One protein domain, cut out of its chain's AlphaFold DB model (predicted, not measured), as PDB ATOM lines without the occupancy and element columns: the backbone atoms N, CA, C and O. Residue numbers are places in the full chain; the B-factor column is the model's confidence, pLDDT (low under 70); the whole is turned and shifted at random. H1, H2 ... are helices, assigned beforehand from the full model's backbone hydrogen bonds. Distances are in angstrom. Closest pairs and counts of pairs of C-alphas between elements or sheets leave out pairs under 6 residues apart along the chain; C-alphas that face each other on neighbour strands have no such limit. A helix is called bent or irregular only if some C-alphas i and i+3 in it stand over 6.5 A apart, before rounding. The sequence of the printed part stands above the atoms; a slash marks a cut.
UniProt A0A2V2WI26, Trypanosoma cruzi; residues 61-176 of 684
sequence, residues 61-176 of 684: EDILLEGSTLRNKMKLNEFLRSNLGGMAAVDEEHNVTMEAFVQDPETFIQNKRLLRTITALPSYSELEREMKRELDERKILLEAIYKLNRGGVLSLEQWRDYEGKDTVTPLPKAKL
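What this domain is: This is residues 61 to 176 of the 684 residues of a protein of Trypanosoma cruzi (UniProt A0A2V2WI26). One long helix, H6, makes the axis of a rod, and short helices gather in two small groups toward its two ends: H2, H3, H4 and H5 toward its first residues, H1, H7 and H8 toward its last. Residues 66 to 75, with no named element, run between the two groups. The printed part has 116 residues with eight named helices, H1 to H8 in order along the chain, and no named strand; the class is all helix. The whole is loose, with a radius of gyration of the C-alphas of 19.1 A and spans of 58 by 22 by 21 A.

Where its parts are: Find C-alpha 61 at (470.933, 435.360, 316.423), where H1 begins; it runs to residue 65. H2 is residues 76 to 87, 13.4 A long, and irregular: C-alphas 83 and 86 are 9.3 A apart. Next come H3, residues 98 to 103, H4, residues 105 to 108, and H5, residues 112 to 119, 10.5 A long. Look then for C-alpha 122 at (463.902, 435.733, 349.934); from there H6 runs 42.2 A to residue 150. H7 is residues 156 to 161, and H8, residues 170 to 176, ends with C-alpha 176 at (480.404, 436.419, 319.471).

How they stand to each other: Start at H1, which touches H6 at residues 138 to 145 alone; the closest C-alphas, of Glu 61 and Ile 145, are 6.1 A apart. H1 also touches H8, closest at the C-alphas of Leu 64 and Pro 172, 6.3 A. H2 and H3 only just touch, with 3 pairs of C-alphas within 8 A, about perpendicular at 79 degrees; the closest C-alphas are those of Leu 76 and Met 98, 5.3 A. H3 and H6 are close but not clearly touching, with the closest C-alphas, of Val 102 and Glu 128, at 6.3 A. H4 is close to H5 but not clearly touching, the closest C-alphas being those of Pro 105 and Leu 115, 7.4 A. H5 and H6 are close but not clearly touching, with the closest C-alphas, of Ile 118 and Tyr 124, at 6.8 A. H6 touches H8 with residues 140 to 144 alone, closest at the C-alphas of Leu 141 and Pro 172, 6.0 A; their tilt of 71 degrees is only just about perpendicular. H7 is apart from H6, and close to H8 but not clearly touching, closest at the C-alphas of Leu 156 and Leu 176, 7.1 A. Every O i to N i+4 pair is within hydrogen-bond range in H1, H3, H5, H6 and H8; in H2 it is 6 of 8 and in H7 1 of 2, and H4 is too short for such a pair.

The domain as a whole: The two C-alphas farthest apart, of Met 87 and Asp 161, are 58.2 A apart. The printed part has no cut, and no link is long. Mean pLDDT of the printed part is 79.9; look for values under 70 at residues 67 to 73 and 85 to 88.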
ATOM      1  N   GLU A  61     472.113 435.532 315.577       84.94
ATOM      2  CA  GLU A  61     470.933 435.360 316.423       84.94
ATOM      3  C   GLU A  61     471.046 434.106 317.295       84.94
ATOM      4  O   GLU A  61     470.924 434.206 318.517       84.94
ATOM      5  N   ASP A  62     471.389 432.963 316.698       83.69
ATOM      6  CA  ASP A  62     471.538 431.699 317.425       83.69
ATOM      7  C   ASP A  62     472.642 431.788 318.480       83.69
ATOM      8  O   ASP A  62     472.445 431.354 319.611       83.69
ATOM      9  N   ILE A  63     473.784 432.403 318.151       85.06
ATOM     10  CA  ILE A  63     474.921 432.541 319.076       85.06
ATOM     11  C   ILE A  63     474.597 433.496 320.232       85.06
ATOM     12  O   ILE A  63     474.966 433.254 321.384       85.06
ATOM     13  N   LEU A  64     473.926 434.614 319.951       85.69
ATOM     14  CA  LEU A  64     473.601 435.605 320.978       85.69
ATOM     15  C   LEU A  64     472.503 435.108 321.923       85.69
ATOM     16  O   LEU A  64     472.580 435.375 323.130       85.69
ATOM     17  N   LEU A  65     471.531 434.361 321.395       80.81
ATOM     18  CA  LEU A  65     470.428 433.766 322.147       80.81
ATOM     19  C   LEU A  65     470.756 432.372 322.710       80.81
ATOM     20  O   LEU A  65     469.955 431.826 323.473       80.81
ATOM     21  N   GLU A  66     471.930 431.806 322.418       72.62
ATOM     22  CA  GLU A  66     472.365 430.526 322.978       72.62
ATOM     23  C   GLU A  66     472.385 430.578 324.516       72.62
ATOM     24  O   GLU A  66     472.924 431.507 325.134       72.62
ATOM     25  N   GLY A  67     471.761 429.574 325.141       62.97
ATOM     26  CA  GLY A  67     471.632 429.470 326.596       62.97
ATOM     27  C   GLY A  67     470.509 430.312 327.214       62.97
ATOM     28  O   GLY A  67     470.317 430.234 328.420       62.97
ATOM     29  N   SER A  68     469.723 431.056 326.425       60.28
ATOM     30  CA  SER A  68     468.600 431.880 326.923       60.28
ATOM     31  C   SER A  68     467.352 431.087 327.351       60.28
ATOM     32  O   SER A  68     466.268 431.646 327.523       60.28
ATOM     33  N   THR A  69     467.466 429.769 327.533       53.66
ATOM     34  CA  THR A  69     466.311 428.905 327.773       53.66
ATOM     35  C   THR A  69     466.063 428.562 329.247       53.66
ATOM     36  O   THR A  69     466.543 427.544 329.739       53.66
ATOM     37  N   LEU A  70     465.118 429.317 329.828       52.97
ATOM     38  CA  LEU A  70     463.903 428.826 330.506       52.97
ATOM     39  C   LEU A  70     463.979 428.449 332.005       52.97
ATOM     40  O   LEU A  70     463.679 427.310 332.363       52.97
ATOM     41  N   ARG A  71     464.141 429.443 332.895       53.34
ATOM     42  CA  ARG A  71     463.389 429.455 334.181       53.34
ATOM     43  C   ARG A  71     461.964 430.010 334.022       53.34
ATOM     44  O   ARG A  71     461.102 429.758 334.857       53.34
ATOM     45  N   ASN A  72     461.680 430.652 332.888       57.91
ATOM     46  CA  ASN A  72     460.415 431.304 332.519       57.91
ATOM     47  C   ASN A  72     459.187 430.375 332.498       57.91
ATOM     48  O   ASN A  72     458.056 430.845 332.397       57.91
ATOM     49  N   LYS A  73     459.389 429.052 332.552       62.12
ATOM     50  CA  LYS A  73     458.308 428.055 332.567       62.12
ATOM     51  C   LYS A  73     457.857 427.644 333.967       62.12
ATOM     52  O   LYS A  73     456.836 426.968 334.054       62.12
ATOM     53  N   MET A  74     458.577 428.032 335.026       79.50
ATOM     54  CA  MET A  74     458.147 427.739 336.394       79.50
ATOM     55  C   MET A  74     456.784 428.384 336.635       79.50
ATOM     56  O   MET A  74     456.614 429.588 336.420       79.50
ATOM     57  N   LYS A  75     455.805 427.582 337.055       84.56
ATOM     58  CA  LYS A  75     454.463 428.083 337.364       84.56
ATOM     59  C   LYS A  75     454.386 428.641 338.783       84.56
ATOM     60  O   LYS A  75     455.102 428.190 339.674       84.56
ATOM     61  N   LEU A  76     453.462 429.565 339.018       84.62
ATOM     62  CA  LEU A  76     453.219 430.160 340.328       84.62
ATOM     63  C   LEU A  76     452.942 429.089 341.390       84.62
ATOM     64  O   LEU A  76     453.596 429.077 342.427       84.62
ATOM     65  N   ASN A  77     452.075 428.110 341.120       84.69
ATOM     66  CA  ASN A  77     451.818 427.022 342.072       84.69
ATOM     67  C   ASN A  77     453.025 426.104 342.297       84.69
ATOM     68  O   ASN A  77     453.137 425.501 343.361       84.69
ATOM     69  N   GLU A  78     453.923 425.981 341.323       84.69
ATOM     70  CA  GLU A  78     455.168 425.230 341.487       84.69
ATOM     71  C   GLU A  78     456.099 425.957 342.468       84.69
ATOM     72  O   GLU A  78     456.581 425.348 343.422       84.69
ATOM     73  N   PHE A  79     456.234 427.279 342.312       84.50
ATOM     74  CA  PHE A  79     456.977 428.148 343.226       84.50
ATOM     75  C   PHE A  79     456.375 428.182 344.641       84.50
ATOM     76  O   PHE A  79     457.102 428.141 345.638       84.50
ATOM     77  N   LEU A  80     455.044 428.243 344.755       82.75
ATOM     78  CA  LEU A  80     454.360 428.235 346.051       82.75
ATOM     79  C   LEU A  80     454.550 426.895 346.764       82.75
ATOM     80  O   LEU A  80     454.901 426.882 347.943       82.75
ATOM     81  N   ARG A  81     454.421 425.770 346.049       80.94
ATOM     82  CA  ARG A  81     454.664 424.437 346.621       80.94
ATOM     83  C   ARG A  81     456.090 424.275 347.129       80.94
ATOM     84  O   ARG A  81     456.274 423.681 348.188       80.94
ATOM     85  N   SER A  82     457.084 424.797 346.410       80.75
ATOM     86  CA  SER A  82     458.487 424.656 346.808       80.75
ATOM     87  C   SER A  82     458.876 425.532 348.002       80.75
ATOM     88  O   SER A  82     459.762 425.145 348.755       80.75
ATOM     89  N   ASN A  83     458.236 426.694 348.189       77.81
ATOM     90  CA  ASN A  83     458.652 427.681 349.198       77.81
ATOM     91  C   ASN A  83     457.704 427.810 350.402       77.81
ATOM     92  O   ASN A  83     458.141 428.197 351.481       77.81
ATOM     93  N   LEU A  84     456.418 427.503 350.231       74.50
ATOM     94  CA  LEU A  84     455.380 427.612 351.266       74.50
ATOM     95  C   LEU A  84     454.704 426.261 351.572       74.50
ATOM     96  O   LEU A  84     453.816 426.192 352.422       74.50
ATOM     97  N   GLY A  85     455.109 425.181 350.892       66.31
ATOM     98  CA  GLY A  85     454.476 423.865 350.997       66.31
ATOM     99  C   GLY A  85     453.055 423.837 350.416       66.31
ATOM    100  O   GLY A  85     452.614 424.760 349.736       66.31
ATOM    101  N   GLY A  86     452.290 422.777 350.696       62.19
ATOM    102  CA  GLY A  86     450.900 422.628 350.225       62.19
ATOM    103  C   GLY A  86     449.878 423.587 350.860       62.19
ATOM    104  O   GLY A  86     448.682 423.391 350.675       62.19
ATOM    105  N   MET A  87     450.322 424.587 351.631       57.97
ATOM    106  CA  MET A  87     449.457 425.526 352.357       57.97
ATOM    107  C   MET A  87     448.974 426.710 351.505       57.97
ATOM    108  O   MET A  87     448.041 427.400 351.913       57.97
ATOM    109  N   ALA A  88     449.571 426.949 350.335       63.00
ATOM    110  CA  ALA A  88     449.157 428.002 349.411       63.00
ATOM    111  C   ALA A  88     449.129 427.473 347.971       63.00
ATOM    112  O   ALA A  88     450.147 427.028 347.442       63.00
ATOM    113  N   ALA A  89     447.960 427.536 347.338       72.75
ATOM    114  CA  ALA A  89     447.773 427.289 345.915       72.75
ATOM    115  C   ALA A  89     446.715 428.262 345.387       72.75
ATOM    116  O   ALA A  89     445.717 428.521 346.062       72.75
ATOM    117  N   VAL A  90     446.951 428.800 344.198       77.00
ATOM    118  CA  VAL A  90     445.944 429.524 343.421       77.00
ATOM    119  C   VAL A  90     445.211 428.538 342.508       77.00
ATOM    120  O   VAL A  90     445.729 427.450 342.232       77.00
ATOM    121  N   ASP A  91     444.003 428.877 342.065       79.62
ATOM    122  CA  ASP A  91     443.271 428.045 341.104       79.62
ATOM    123  C   ASP A  91     444.002 427.947 339.745       79.62
ATOM    124  O   ASP A  91     445.040 428.575 339.512       79.62
ATOM    125  N   GLU A  92     443.494 427.100 338.850       76.69
ATOM    126  CA  GLU A  92     444.136 426.850 337.556       76.69
ATOM    127  C   GLU A  92     444.169 428.076 336.634       76.69
ATOM    128  O   GLU A  92     445.113 428.195 335.850       76.69
ATOM    129  N   GLU A  93     443.207 428.997 336.755       74.88
ATOM    130  CA  GLU A  93     443.139 430.222 335.948       74.88
ATOM    131  C   GLU A  93     444.209 431.236 336.376       74.88
ATOM    132  O   GLU A  93     444.787 431.926 335.536       74.88
ATOM    133  N   HIS A  94     444.552 431.266 337.665       78.25
ATOM    134  CA  HIS A  94     445.559 432.169 338.229       78.25
ATOM    135  C   HIS A  94     446.967 431.543 338.310       78.25
ATOM    136  O   HIS A  94     447.936 432.216 338.670       78.25
ATOM    137  N   ASN A  95     447.127 430.265 337.947       84.81
ATOM    138  CA  ASN A  95     448.404 429.542 337.954       84.81
ATOM    139  C   ASN A  95     449.285 429.861 336.728       84.81
ATOM    140  O   ASN A  95     449.598 428.992 335.897       84.81
ATOM    141  N   VAL A  96     449.679 431.126 336.622       83.88
ATOM    142  CA  VAL A  96     450.508 431.667 335.541       83.88
ATOM    143  C   VAL A  96     451.992 431.344 335.719       83.88
ATOM    144  O   VAL A  96     452.410 430.773 336.726       83.88
ATOM    145  N   THR A  97     452.816 431.675 334.724       84.25
ATOM    146  CA  THR A  97     454.273 431.598 334.875       84.25
ATOM    147  C   THR A  97     454.750 432.623 335.899       84.25
ATOM    148  O   THR A  97     454.171 433.702 336.029       84.25
ATOM    149  N   MET A  98     455.849 432.322 336.592       82.88
ATOM    150  CA  MET A  98     456.488 433.293 337.482       82.88
ATOM    151  C   MET A  98     456.887 434.579 336.742       82.88
ATOM    152  O   MET A  98     456.914 435.635 337.357       82.88
ATOM    153  N   GLU A  99     457.098 434.522 335.419       76.81
ATOM    154  CA  GLU A  99     457.307 435.711 334.579       76.81
ATOM    155  C   GLU A  99     456.110 436.657 334.575       76.81
ATOM    156  O   GLU A  99     456.270 437.844 334.843       76.81
ATOM    157  N   ALA A 100     454.915 436.129 334.309       77.31
ATOM    158  CA  ALA A 100     453.693 436.922 334.320       77.31
ATOM    159  C   ALA A 100     453.368 437.404 335.739       77.31
ATOM    160  O   ALA A 100     452.994 438.558 335.928       77.31
ATOM    161  N   PHE A 101     453.574 436.543 336.741       84.88
ATOM    162  CA  PHE A 101     453.315 436.884 338.134       84.88
ATOM    163  C   PHE A 101     454.220 438.011 338.646       84.88
ATOM    164  O   PHE A 101     453.720 438.939 339.263       84.88
ATOM    165  N   VAL A 102     455.530 437.976 338.375       81.12
ATOM    166  CA  VAL A 102     456.476 439.012 338.837       81.12
ATOM    167  C   VAL A 102     456.195 440.379 338.201       81.12
ATOM    168  O   VAL A 102     456.437 441.404 338.832       81.12
ATOM    169  N   GLN A 103     455.680 440.416 336.968       78.62
ATOM    170  CA  GLN A 103     455.348 441.678 336.296       78.62
ATOM    171  C   GLN A 103     454.161 442.398 336.939       78.62
ATOM    172  O   GLN A 103     454.174 443.627 337.011       78.62
ATOM    173  N   ASP A 104     453.152 441.651 337.388       81.75
ATOM    174  CA  ASP A 104     451.951 442.217 337.999       81.75
ATOM    175  C   ASP A 104     451.269 441.225 338.962       81.75
ATOM    176  O   ASP A 104     450.272 440.579 338.621       81.75
ATOM    177  N   PRO A 105     451.799 441.060 340.186       83.50
ATOM    178  CA  PRO A 105     451.338 440.012 341.089       83.50
ATOM    179  C   PRO A 105     449.973 440.329 341.727       83.50
ATOM    180  O   PRO A 105     449.284 439.415 342.189       83.50
ATOM    181  N   GLU A 106     449.554 441.600 341.728       82.25
ATOM    182  CA  GLU A 106     448.246 442.041 342.234       82.25
ATOM    183  C   GLU A 106     447.093 441.552 341.350       82.25
ATOM    184  O   GLU A 106     446.012 441.249 341.862       82.25
ATOM    185  N   THR A 107     447.343 441.395 340.047       84.12
ATOM    186  CA  THR A 107     446.369 440.858 339.089       84.12
ATOM    187  C   THR A 107     446.071 439.377 339.326       84.12
ATOM    188  O   THR A 107     444.943 438.934 339.109       84.12
ATOM    189  N   PHE A 108     447.038 438.606 339.833       82.31
ATOM    190  CA  PHE A 108     446.889 437.157 340.020       82.31
ATOM    191  C   PHE A 108     446.563 436.742 341.462       82.31
ATOM    192  O   PHE A 108     446.023 435.658 341.675       82.31
ATOM    193  N   ILE A 109     446.865 437.576 342.467       80.44
ATOM    194  CA  ILE A 109     446.551 437.300 343.878       80.44
ATOM    195  C   ILE A 109     445.854 438.503 344.517       80.44
ATOM    196  O   ILE A 109     446.484 439.429 345.026       80.44
ATOM    197  N   GLN A 110     444.524 438.424 344.615       77.00
ATOM    198  CA  GLN A 110     443.702 439.457 345.263       77.00
ATOM    199  C   GLN A 110     443.815 439.446 346.800       77.00
ATOM    200  O   GLN A 110     443.541 440.445 347.474       77.00
ATOM    201  N   ASN A 111     444.234 438.321 347.396       81.62
ATOM    202  CA  ASN A 111     444.433 438.219 348.840       81.62
ATOM    203  C   ASN A 111     445.700 438.978 349.265       81.62
ATOM    204  O   ASN A 111     446.810 438.442 349.248       81.62
ATOM    205  N   LYS A 112     445.512 440.215 349.738       80.62
ATOM    206  CA  LYS A 112     446.598 441.112 350.168       80.62
ATOM    207  C   LYS A 112     447.515 440.527 351.249       80.62
ATOM    208  O   LYS A 112     448.677 440.919 351.327       80.62
ATOM    209  N   ARG A 113     447.024 439.614 352.100       80.38
ATOM    210  CA  ARG A 113     447.853 438.961 353.129       80.38
ATOM    211  C   ARG A 113     448.770 437.916 352.500       80.38
ATOM    212  O   ARG A 113     449.954 437.907 352.813       80.38
ATOM    213  N   LEU A 114     448.232 437.091 351.604       80.25
ATOM    214  CA  LEU A 114     448.993 436.064 350.893       80.25
ATOM    215  C   LEU A 114     450.040 436.686 349.963       80.25
ATOM    216  O   LEU A 114     451.195 436.271 349.988       80.25
ATOM    217  N   LEU A 115     449.662 437.726 349.213       83.56
ATOM    218  CA  LEU A 115     450.578 438.442 348.330       83.56
ATOM    219  C   LEU A 115     451.768 439.029 349.106       83.56
ATOM    220  O   LEU A 115     452.908 438.789 348.731       83.56
ATOM    221  N   ARG A 116     451.514 439.692 350.246       81.94
ATOM    222  CA  ARG A 116     452.581 440.196 351.133       81.94
ATOM    223  C   ARG A 116     453.497 439.093 351.649       81.94
ATOM    224  O   ARG A 116     454.689 439.331 351.804       81.94
ATOM    225  N   THR A 117     452.956 437.913 351.951       82.56
ATOM    226  CA  THR A 117     453.768 436.768 352.377       82.56
ATOM    227  C   THR A 117     454.669 436.286 351.244       82.56
ATOM    228  O   THR A 117     455.845 436.050 351.492       82.56
ATOM    229  N   ILE A 118     454.156 436.195 350.013       83.06
ATOM    230  CA  ILE A 118     454.920 435.744 348.841       83.06
ATOM    231  C   ILE A 118     456.022 436.743 348.483       83.06
ATOM    232  O   ILE A 118     457.175 436.345 348.355       83.06
ATOM    233  N   THR A 119     455.701 438.035 348.385       82.31
ATOM    234  CA  THR A 119     456.674 439.071 348.003       82.31
ATOM    235  C   THR A 119     457.716 439.349 349.090       82.31
ATOM    236  O   THR A 119     458.729 439.982 348.816       82.31
ATOM    237  N   ALA A 120     457.486 438.893 350.327       84.38
ATOM    238  CA  ALA A 120     458.461 438.962 351.415       84.38
ATOM    239  C   ALA A 120     459.419 437.753 351.459       84.38
ATOM    240  O   ALA A 120     460.347 437.752 352.269       84.38
ATOM    241  N   LEU A 121     459.211 436.716 350.633       85.50
ATOM    242  CA  LEU A 121     460.099 435.552 350.588       85.50
ATOM    243  C   LEU A 121     461.444 435.921 349.943       85.50
ATOM    244  O   LEU A 121     461.448 436.419 348.816       85.50
ATOM    245  N   PRO A 122     462.588 435.567 350.560       83.88
ATOM    246  CA  PRO A 122     463.902 435.733 349.934       83.88
ATOM    247  C   PRO A 122     463.990 435.071 348.553       83.88
ATOM    248  O   PRO A 122     464.523 435.664 347.617       83.88
ATOM    249  N   SER A 123     463.386 433.886 348.404       79.38
ATOM    250  CA  SER A 123     463.324 433.148 347.139       79.38
ATOM    251  C   SER A 123     462.563 433.895 346.041       79.38
ATOM    252  O   SER A 123     462.890 433.741 344.868       79.38
ATOM    253  N   TYR A 124     461.543 434.689 346.398       83.94
ATOM    254  CA  TYR A 124     460.801 435.507 345.436       83.94
ATOM    255  C   TYR A 124     461.657 436.688 344.978       83.94
ATOM    256  O   TYR A 124     461.820 436.884 343.779       83.94
ATOM    257  N   SER A 125     462.274 437.418 345.914       82.56
ATOM    258  CA  SER A 125     463.132 438.568 345.597       82.56
ATOM    259  C   SER A 125     464.361 438.179 344.769       82.56
ATOM    260  O   SER A 125     464.798 438.929 343.894       82.56
ATOM    261  N   GLU A 126     464.946 437.009 345.034       81.62
ATOM    262  CA  GLU A 126     466.073 436.491 344.256       81.62
ATOM    263  C   GLU A 126     465.651 436.119 342.832       81.62
ATOM    264  O   GLU A 126     466.317 436.531 341.878       81.62
ATOM    265  N   LEU A 127     464.510 435.437 342.693       80.69
ATOM    266  CA  LEU A 127     463.935 435.063 341.406       80.69
ATOM    267  C   LEU A 127     463.519 436.297 340.594       80.69
ATOM    268  O   LEU A 127     463.895 436.410 339.434       80.69
ATOM    269  N   GLU A 128     462.847 437.274 341.198       81.62
ATOM    270  CA  GLU A 128     462.511 438.556 340.565       81.62
ATOM    271  C   GLU A 128     463.766 439.281 340.050       81.62
ATOM    272  O   GLU A 128     463.806 439.744 338.907       81.62
ATOM    273  N   ARG A 129     464.833 439.340 340.858       80.69
ATOM    274  CA  ARG A 129     466.104 439.971 340.469       80.69
ATOM    275  C   ARG A 129     466.810 439.217 339.341       80.69
ATOM    276  O   ARG A 129     467.453 439.841 338.500       80.69
ATOM    277  N   GLU A 130     466.774 437.889 339.338       79.00
ATOM    278  CA  GLU A 130     467.287 437.069 338.234       79.00
ATOM    279  C   GLU A 130     466.494 437.305 336.951       79.00
ATOM    280  O   GLU A 130     467.090 437.658 335.939       79.00
ATOM    281  N   MET A 131     465.165 437.228 337.015       77.31
ATOM    282  CA  MET A 131     464.296 437.422 335.856       77.31
ATOM    283  C   MET A 131     464.442 438.813 335.250       77.31
ATOM    284  O   MET A 131     464.542 438.948 334.034       77.31
ATOM    285  N   LYS A 132     464.521 439.854 336.084       77.62
ATOM    286  CA  LYS A 132     464.748 441.221 335.608       77.62
ATOM    287  C   LYS A 132     466.096 441.359 334.897       77.62
ATOM    288  O   LYS A 132     466.156 441.971 333.835       77.62
ATOM    289  N   ARG A 133     467.155 440.736 335.430       78.94
ATOM    290  CA  ARG A 133     468.480 440.704 334.788       78.94
ATOM    291  C   ARG A 133     468.455 439.955 333.457       78.94
ATOM    292  O   ARG A 133     468.961 440.485 332.477       78.94
ATOM    293  N   GLU A 134     467.831 438.781 333.395       76.81
ATOM    294  CA  GLU A 134     467.701 438.009 332.151       76.81
ATOM    295  C   GLU A 134     466.907 438.768 331.079       76.81
ATOM    296  O   GLU A 134     467.257 438.731 329.899       76.81
ATOM    297  N   LEU A 135     465.854 439.486 331.477       76.12
ATOM    298  CA  LEU A 135     465.016 440.263 330.566       76.12
ATOM    299  C   LEU A 135     465.757 441.500 330.034       76.12
ATOM    300  O   LEU A 135     465.686 441.784 328.836       76.12
ATOM    301  N   ASP A 136     466.533 442.177 330.885       80.81
ATOM    302  CA  ASP A 136     467.421 443.277 330.491       80.81
ATOM    303  C   ASP A 136     468.549 442.789 329.563       80.81
ATOM    304  O   ASP A 136     468.800 443.392 328.516       80.81
ATOM    305  N   GLU A 137     469.188 441.658 329.878       81.62
ATOM    306  CA  GLU A 137     470.193 441.029 329.015       81.62
ATOM    307  C   GLU A 137     469.601 440.628 327.661       81.62
ATOM    308  O   GLU A 137     470.174 440.941 326.615       81.62
ATOM    309  N   ARG A 138     468.423 439.995 327.645       82.00
ATOM    310  CA  ARG A 138     467.728 439.608 326.411       82.00
ATOM    311  C   ARG A 138     467.369 440.822 325.566       82.00
ATOM    312  O   ARG A 138     467.523 440.773 324.348       82.00
ATOM    313  N   LYS A 139     466.938 441.920 326.188       83.06
ATOM    314  CA  LYS A 139     466.661 443.182 325.494       83.06
ATOM    315  C   LYS A 139     467.918 443.740 324.826       83.06
ATOM    316  O   LYS A 139     467.863 444.101 323.653       83.06
ATOM    317  N   ILE A 140     469.053 443.737 325.530       86.62
ATOM    318  CA  ILE A 140     470.355 444.156 324.985       86.62
ATOM    319  C   ILE A 140     470.768 443.269 323.801       86.62
ATOM    320  O   ILE A 140     471.245 443.777 322.785       86.62
ATOM    321  N   LEU A 141     470.582 441.952 323.912       86.75
ATOM    322  CA  LEU A 141     470.930 440.997 322.858       86.75
ATOM    323  C   LEU A 141     470.034 441.162 321.622       86.75
ATOM    324  O   LEU A 141     470.556 441.212 320.514       86.75
ATOM    325  N   LEU A 142     468.717 441.325 321.794       84.75
ATOM    326  CA  LEU A 142     467.776 441.560 320.691       84.75
ATOM    327  C   LEU A 142     468.031 442.893 319.978       84.75
ATOM    328  O   LEU A 142     467.982 442.955 318.750       84.75
ATOM    329  N   GLU A 143     468.350 443.956 320.720       86.56
ATOM    330  CA  GLU A 143     468.722 445.241 320.123       86.56
ATOM    331  C   GLU A 143     470.023 445.126 319.314       86.56
ATOM    332  O   GLU A 143     470.128 445.674 318.213       86.56
ATOM    333  N   ALA A 144     471.004 444.378 319.828       86.44
ATOM    334  CA  ALA A 144     472.242 444.105 319.112       86.44
ATOM    335  C   ALA A 144     472.002 443.272 317.844       86.44
ATOM    336  O   ALA A 144     472.542 443.627 316.801       86.44
ATOM    337  N   ILE A 145     471.153 442.239 317.895       87.19
ATOM    338  CA  ILE A 145     470.749 441.449 316.717       87.19
ATOM    339  C   ILE A 145     470.113 442.363 315.667       87.19
ATOM    340  O   ILE A 145     470.508 442.342 314.507       87.19
ATOM    341  N   TYR A 146     469.182 443.230 316.071       84.88
ATOM    342  CA  TYR A 146     468.534 444.163 315.152       84.88
ATOM    343  C   TYR A 146     469.533 445.107 314.466       84.88
ATOM    344  O   TYR A 146     469.458 445.330 313.253       84.88
ATOM    345  N   LYS A 147     470.489 445.647 315.231       86.00
ATOM    346  CA  LYS A 147     471.556 446.519 314.717       86.00
ATOM    347  C   LYS A 147     472.497 445.774 313.769       86.00
ATOM    348  O   LYS A 147     472.798 446.295 312.698       86.00
ATOM    349  N   LEU A 148     472.914 444.563 314.131       86.56
ATOM    350  CA  LEU A 148     473.796 443.720 313.320       86.56
ATOM    351  C   LEU A 148     473.119 443.288 312.015       86.56
ATOM    352  O   LEU A 148     473.719 443.435 310.952       86.56
ATOM    353  N   ASN A 149     471.841 442.903 312.063       85.00
ATOM    354  CA  ASN A 149     471.057 442.548 310.880       85.00
ATOM    355  C   ASN A 149     470.884 443.743 309.929       85.00
ATOM    356  O   ASN A 149     471.059 443.595 308.721       85.00
ATOM    357  N   ARG A 150     470.607 444.950 310.450       80.31
ATOM    358  CA  ARG A 150     470.590 446.182 309.632       80.31
ATOM    359  C   ARG A 150     471.959 446.514 309.036       80.31
ATOM    360  O   ARG A 150     472.018 447.093 307.958       80.31
ATOM    361  N   GLY A 151     473.033 446.158 309.737       78.31
ATOM    362  CA  GLY A 151     474.416 446.288 309.282       78.31
ATOM    363  C   GLY A 151     474.891 445.164 308.355       78.31
ATOM    364  O   GLY A 151     476.064 445.162 307.997       78.31
ATOM    365  N   GLY A 152     474.021 444.217 307.979       81.44
ATOM    366  CA  GLY A 152     474.346 443.107 307.075       81.44
ATOM    367  C   GLY A 152     475.126 441.949 307.710       81.44
ATOM    368  O   GLY A 152     475.632 441.092 306.990       81.44
ATOM    369  N   VAL A 153     475.231 441.898 309.041       87.69
ATOM    370  CA  VAL A 153     475.978 440.869 309.779       87.69
ATOM    371  C   VAL A 153     475.010 439.808 310.304       87.69
ATOM    372  O   VAL A 153     474.451 439.954 311.388       87.69
ATOM    373  N   LEU A 154     474.807 438.743 309.527       85.12
ATOM    374  CA  LEU A 154     473.861 437.662 309.841       85.12
ATOM    375  C   LEU A 154     474.551 436.400 310.379       85.12
ATOM    376  O   LEU A 154     473.919 435.602 311.067       85.12
ATOM    377  N   SER A 155     475.842 436.225 310.093       87.38
ATOM    378  CA  SER A 155     476.637 435.043 310.449       87.38
ATOM    379  C   SER A 155     477.903 435.394 311.229       87.38
ATOM    380  O   SER A 155     478.385 436.531 311.205       87.38
ATOM    381  N   LEU A 156     478.473 434.396 311.906       84.38
ATOM    382  CA  LEU A 156     479.734 434.545 312.630       84.38
ATOM    383  C   LEU A 156     480.918 434.867 311.701       84.38
ATOM    384  O   LEU A 156     481.820 435.609 312.092       84.38
ATOM    385  N   GLU A 157     480.906 434.362 310.466       82.25
ATOM    386  CA  GLU A 157     481.883 434.729 309.439       82.25
ATOM    387  C   GLU A 157     481.814 436.215 309.093       82.25
ATOM    388  O   GLU A 157     482.828 436.904 309.122       82.25
ATOM    389  N   GLN A 158     480.617 436.746 308.862       82.25
ATOM    390  CA  GLN A 158     480.448 438.177 308.604       82.25
ATOM    391  C   GLN A 158     480.829 439.019 309.825       82.25
ATOM    392  O   GLN A 158     481.369 440.111 309.679       82.25
ATOM    393  N   TRP A 159     480.608 438.506 311.042       86.56
ATOM    394  CA  TRP A 159     481.082 439.156 312.262       86.56
ATOM    395  C   TRP A 159     482.612 439.230 312.326       86.56
ATOM    396  O   TRP A 159     483.141 440.230 312.809       86.56
ATOM    397  N   ARG A 160     483.349 438.223 311.832       81.56
ATOM    398  CA  ARG A 160     484.826 438.245 311.783       81.56
ATOM    399  C   ARG A 160     485.328 439.488 311.053       81.56
ATOM    400  O   ARG A 160     486.181 440.183 311.606       81.56
ATOM    401  N   ASP A 161     484.733 439.791 309.906       82.44
ATOM    402  CA  ASP A 161     485.195 440.835 308.984       82.44
ATOM    403  C   ASP A 161     484.478 442.184 309.200       82.44
ATOM    404  O   ASP A 161     484.773 443.174 308.538       82.44
ATOM    405  N   TYR A 162     483.553 442.252 310.161       83.12
ATOM    406  CA  TYR A 162     482.817 443.471 310.478       83.12
ATOM    407  C   TYR A 162     483.711 444.517 311.162       83.12
ATOM    408  O   TYR A 162     484.247 444.281 312.245       83.12
ATOM    409  N   GLU A 163     483.829 445.704 310.571       77.69
ATOM    410  CA  GLU A 163     484.644 446.806 311.110       77.69
ATOM    411  C   GLU A 163     483.936 447.567 312.247       77.69
ATOM    412  O   GLU A 163     484.574 448.091 313.156       77.69
ATOM    413  N   GLY A 164     482.597 447.570 312.272       79.00
ATOM    414  CA  GLY A 164     481.777 448.342 313.217       79.00
ATOM    415  C   GLY A 164     481.658 447.766 314.635       79.00
ATOM    416  O   GLY A 164     480.735 448.133 315.365       79.00
ATOM    417  N   LYS A 165     482.549 446.860 315.059       78.56
ATOM    418  CA  LYS A 165     482.451 446.114 316.335       78.56
ATOM    419  C   LYS A 165     482.438 446.996 317.582       78.56
ATOM    420  O   LYS A 165     482.023 446.536 318.644       78.56
ATOM    421  N   ASP A 166     482.920 448.228 317.494       78.88
ATOM    422  CA  ASP A 166     482.951 449.176 318.615       78.88
ATOM    423  C   ASP A 166     481.606 449.867 318.855       78.88
ATOM    424  O   ASP A 166     481.367 450.401 319.933       78.88
ATOM    425  N   THR A 167     480.687 449.779 317.890       79.19
ATOM    426  CA  THR A 167     479.309 450.279 318.017       79.19
ATOM    427  C   THR A 167     478.368 449.282 318.706       79.19
ATOM    428  O   THR A 167     477.231 449.620 319.043       79.19
ATOM    429  N   VAL A 168     478.837 448.049 318.932       83.44
ATOM    430  CA  VAL A 168     478.071 446.958 319.541       83.44
ATOM    431  C   VAL A 168     478.308 446.929 321.044       83.44
ATOM    432  O   VAL A 168     479.445 446.982 321.514       83.44
ATOM    433  N   THR A 169     477.224 446.785 321.806       84.19
ATOM    434  CA  THR A 169     477.259 446.689 323.268       84.19
ATOM    435  C   THR A 169     478.215 445.572 323.733       84.19
ATOM    436  O   THR A 169     478.253 444.505 323.109       84.19
ATOM    437  N   PRO A 170     478.973 445.756 324.837       85.31
ATOM    438  CA  PRO A 170     480.028 444.821 325.245       85.31
ATOM    439  C   PRO A 170     479.592 443.358 325.407       85.31
ATOM    440  O   PRO A 170     480.340 442.455 325.042       85.31
ATOM    441  N   LEU A 171     478.380 443.117 325.922       83.81
ATOM    442  CA  LEU A 171     477.856 441.772 326.179       83.81
ATOM    443  C   LEU A 171     477.703 440.933 324.882       83.81
ATOM    444  O   LEU A 171     478.332 439.873 324.796       83.81
ATOM    445  N   PRO A 172     476.955 441.383 323.851       85.44
ATOM    446  CA  PRO A 172     476.888 440.680 322.568       85.44
ATOM    447  C   PRO A 172     478.257 440.504 321.893       85.44
ATOM    448  O   PRO A 172     478.576 439.419 321.404       85.44
ATOM    449  N   LYS A 173     479.103 441.544 321.924       85.12
ATOM    450  CA  LYS A 173     480.465 441.507 321.363       85.12
ATOM    451  C   LYS A 173     481.312 440.405 322.007       85.12
ATOM    452  O   LYS A 173     481.992 439.657 321.305       85.12
ATOM    453  N   ALA A 174     481.256 440.279 323.332       84.31
ATOM    454  CA  ALA A 174     481.990 439.260 324.077       84.31
ATOM    455  C   ALA A 174     481.515 437.837 323.743       84.31
ATOM    456  O   ALA A 174     482.352 436.954 323.545       84.31
ATOM    457  N   LYS A 175     480.196 437.615 323.628       87.44
ATOM    458  CA  LYS A 175     479.628 436.311 323.241       87.44
ATOM    459  C   LYS A 175     480.105 435.871 321.852       87.44
ATOM    460  O   LYS A 175     480.658 434.780 321.725       87.44
ATOM    461  N   LEU A 176     479.980 436.733 320.841       85.88
ATOM    462  CA  LEU A 176     480.404 436.419 319.471       85.88
ATOM    463  C   LEU A 176     481.920 436.183 319.373       85.88
ATOM    464  O   LEU A 176     482.363 435.210 318.764       85.88
TER     465      LEU A 176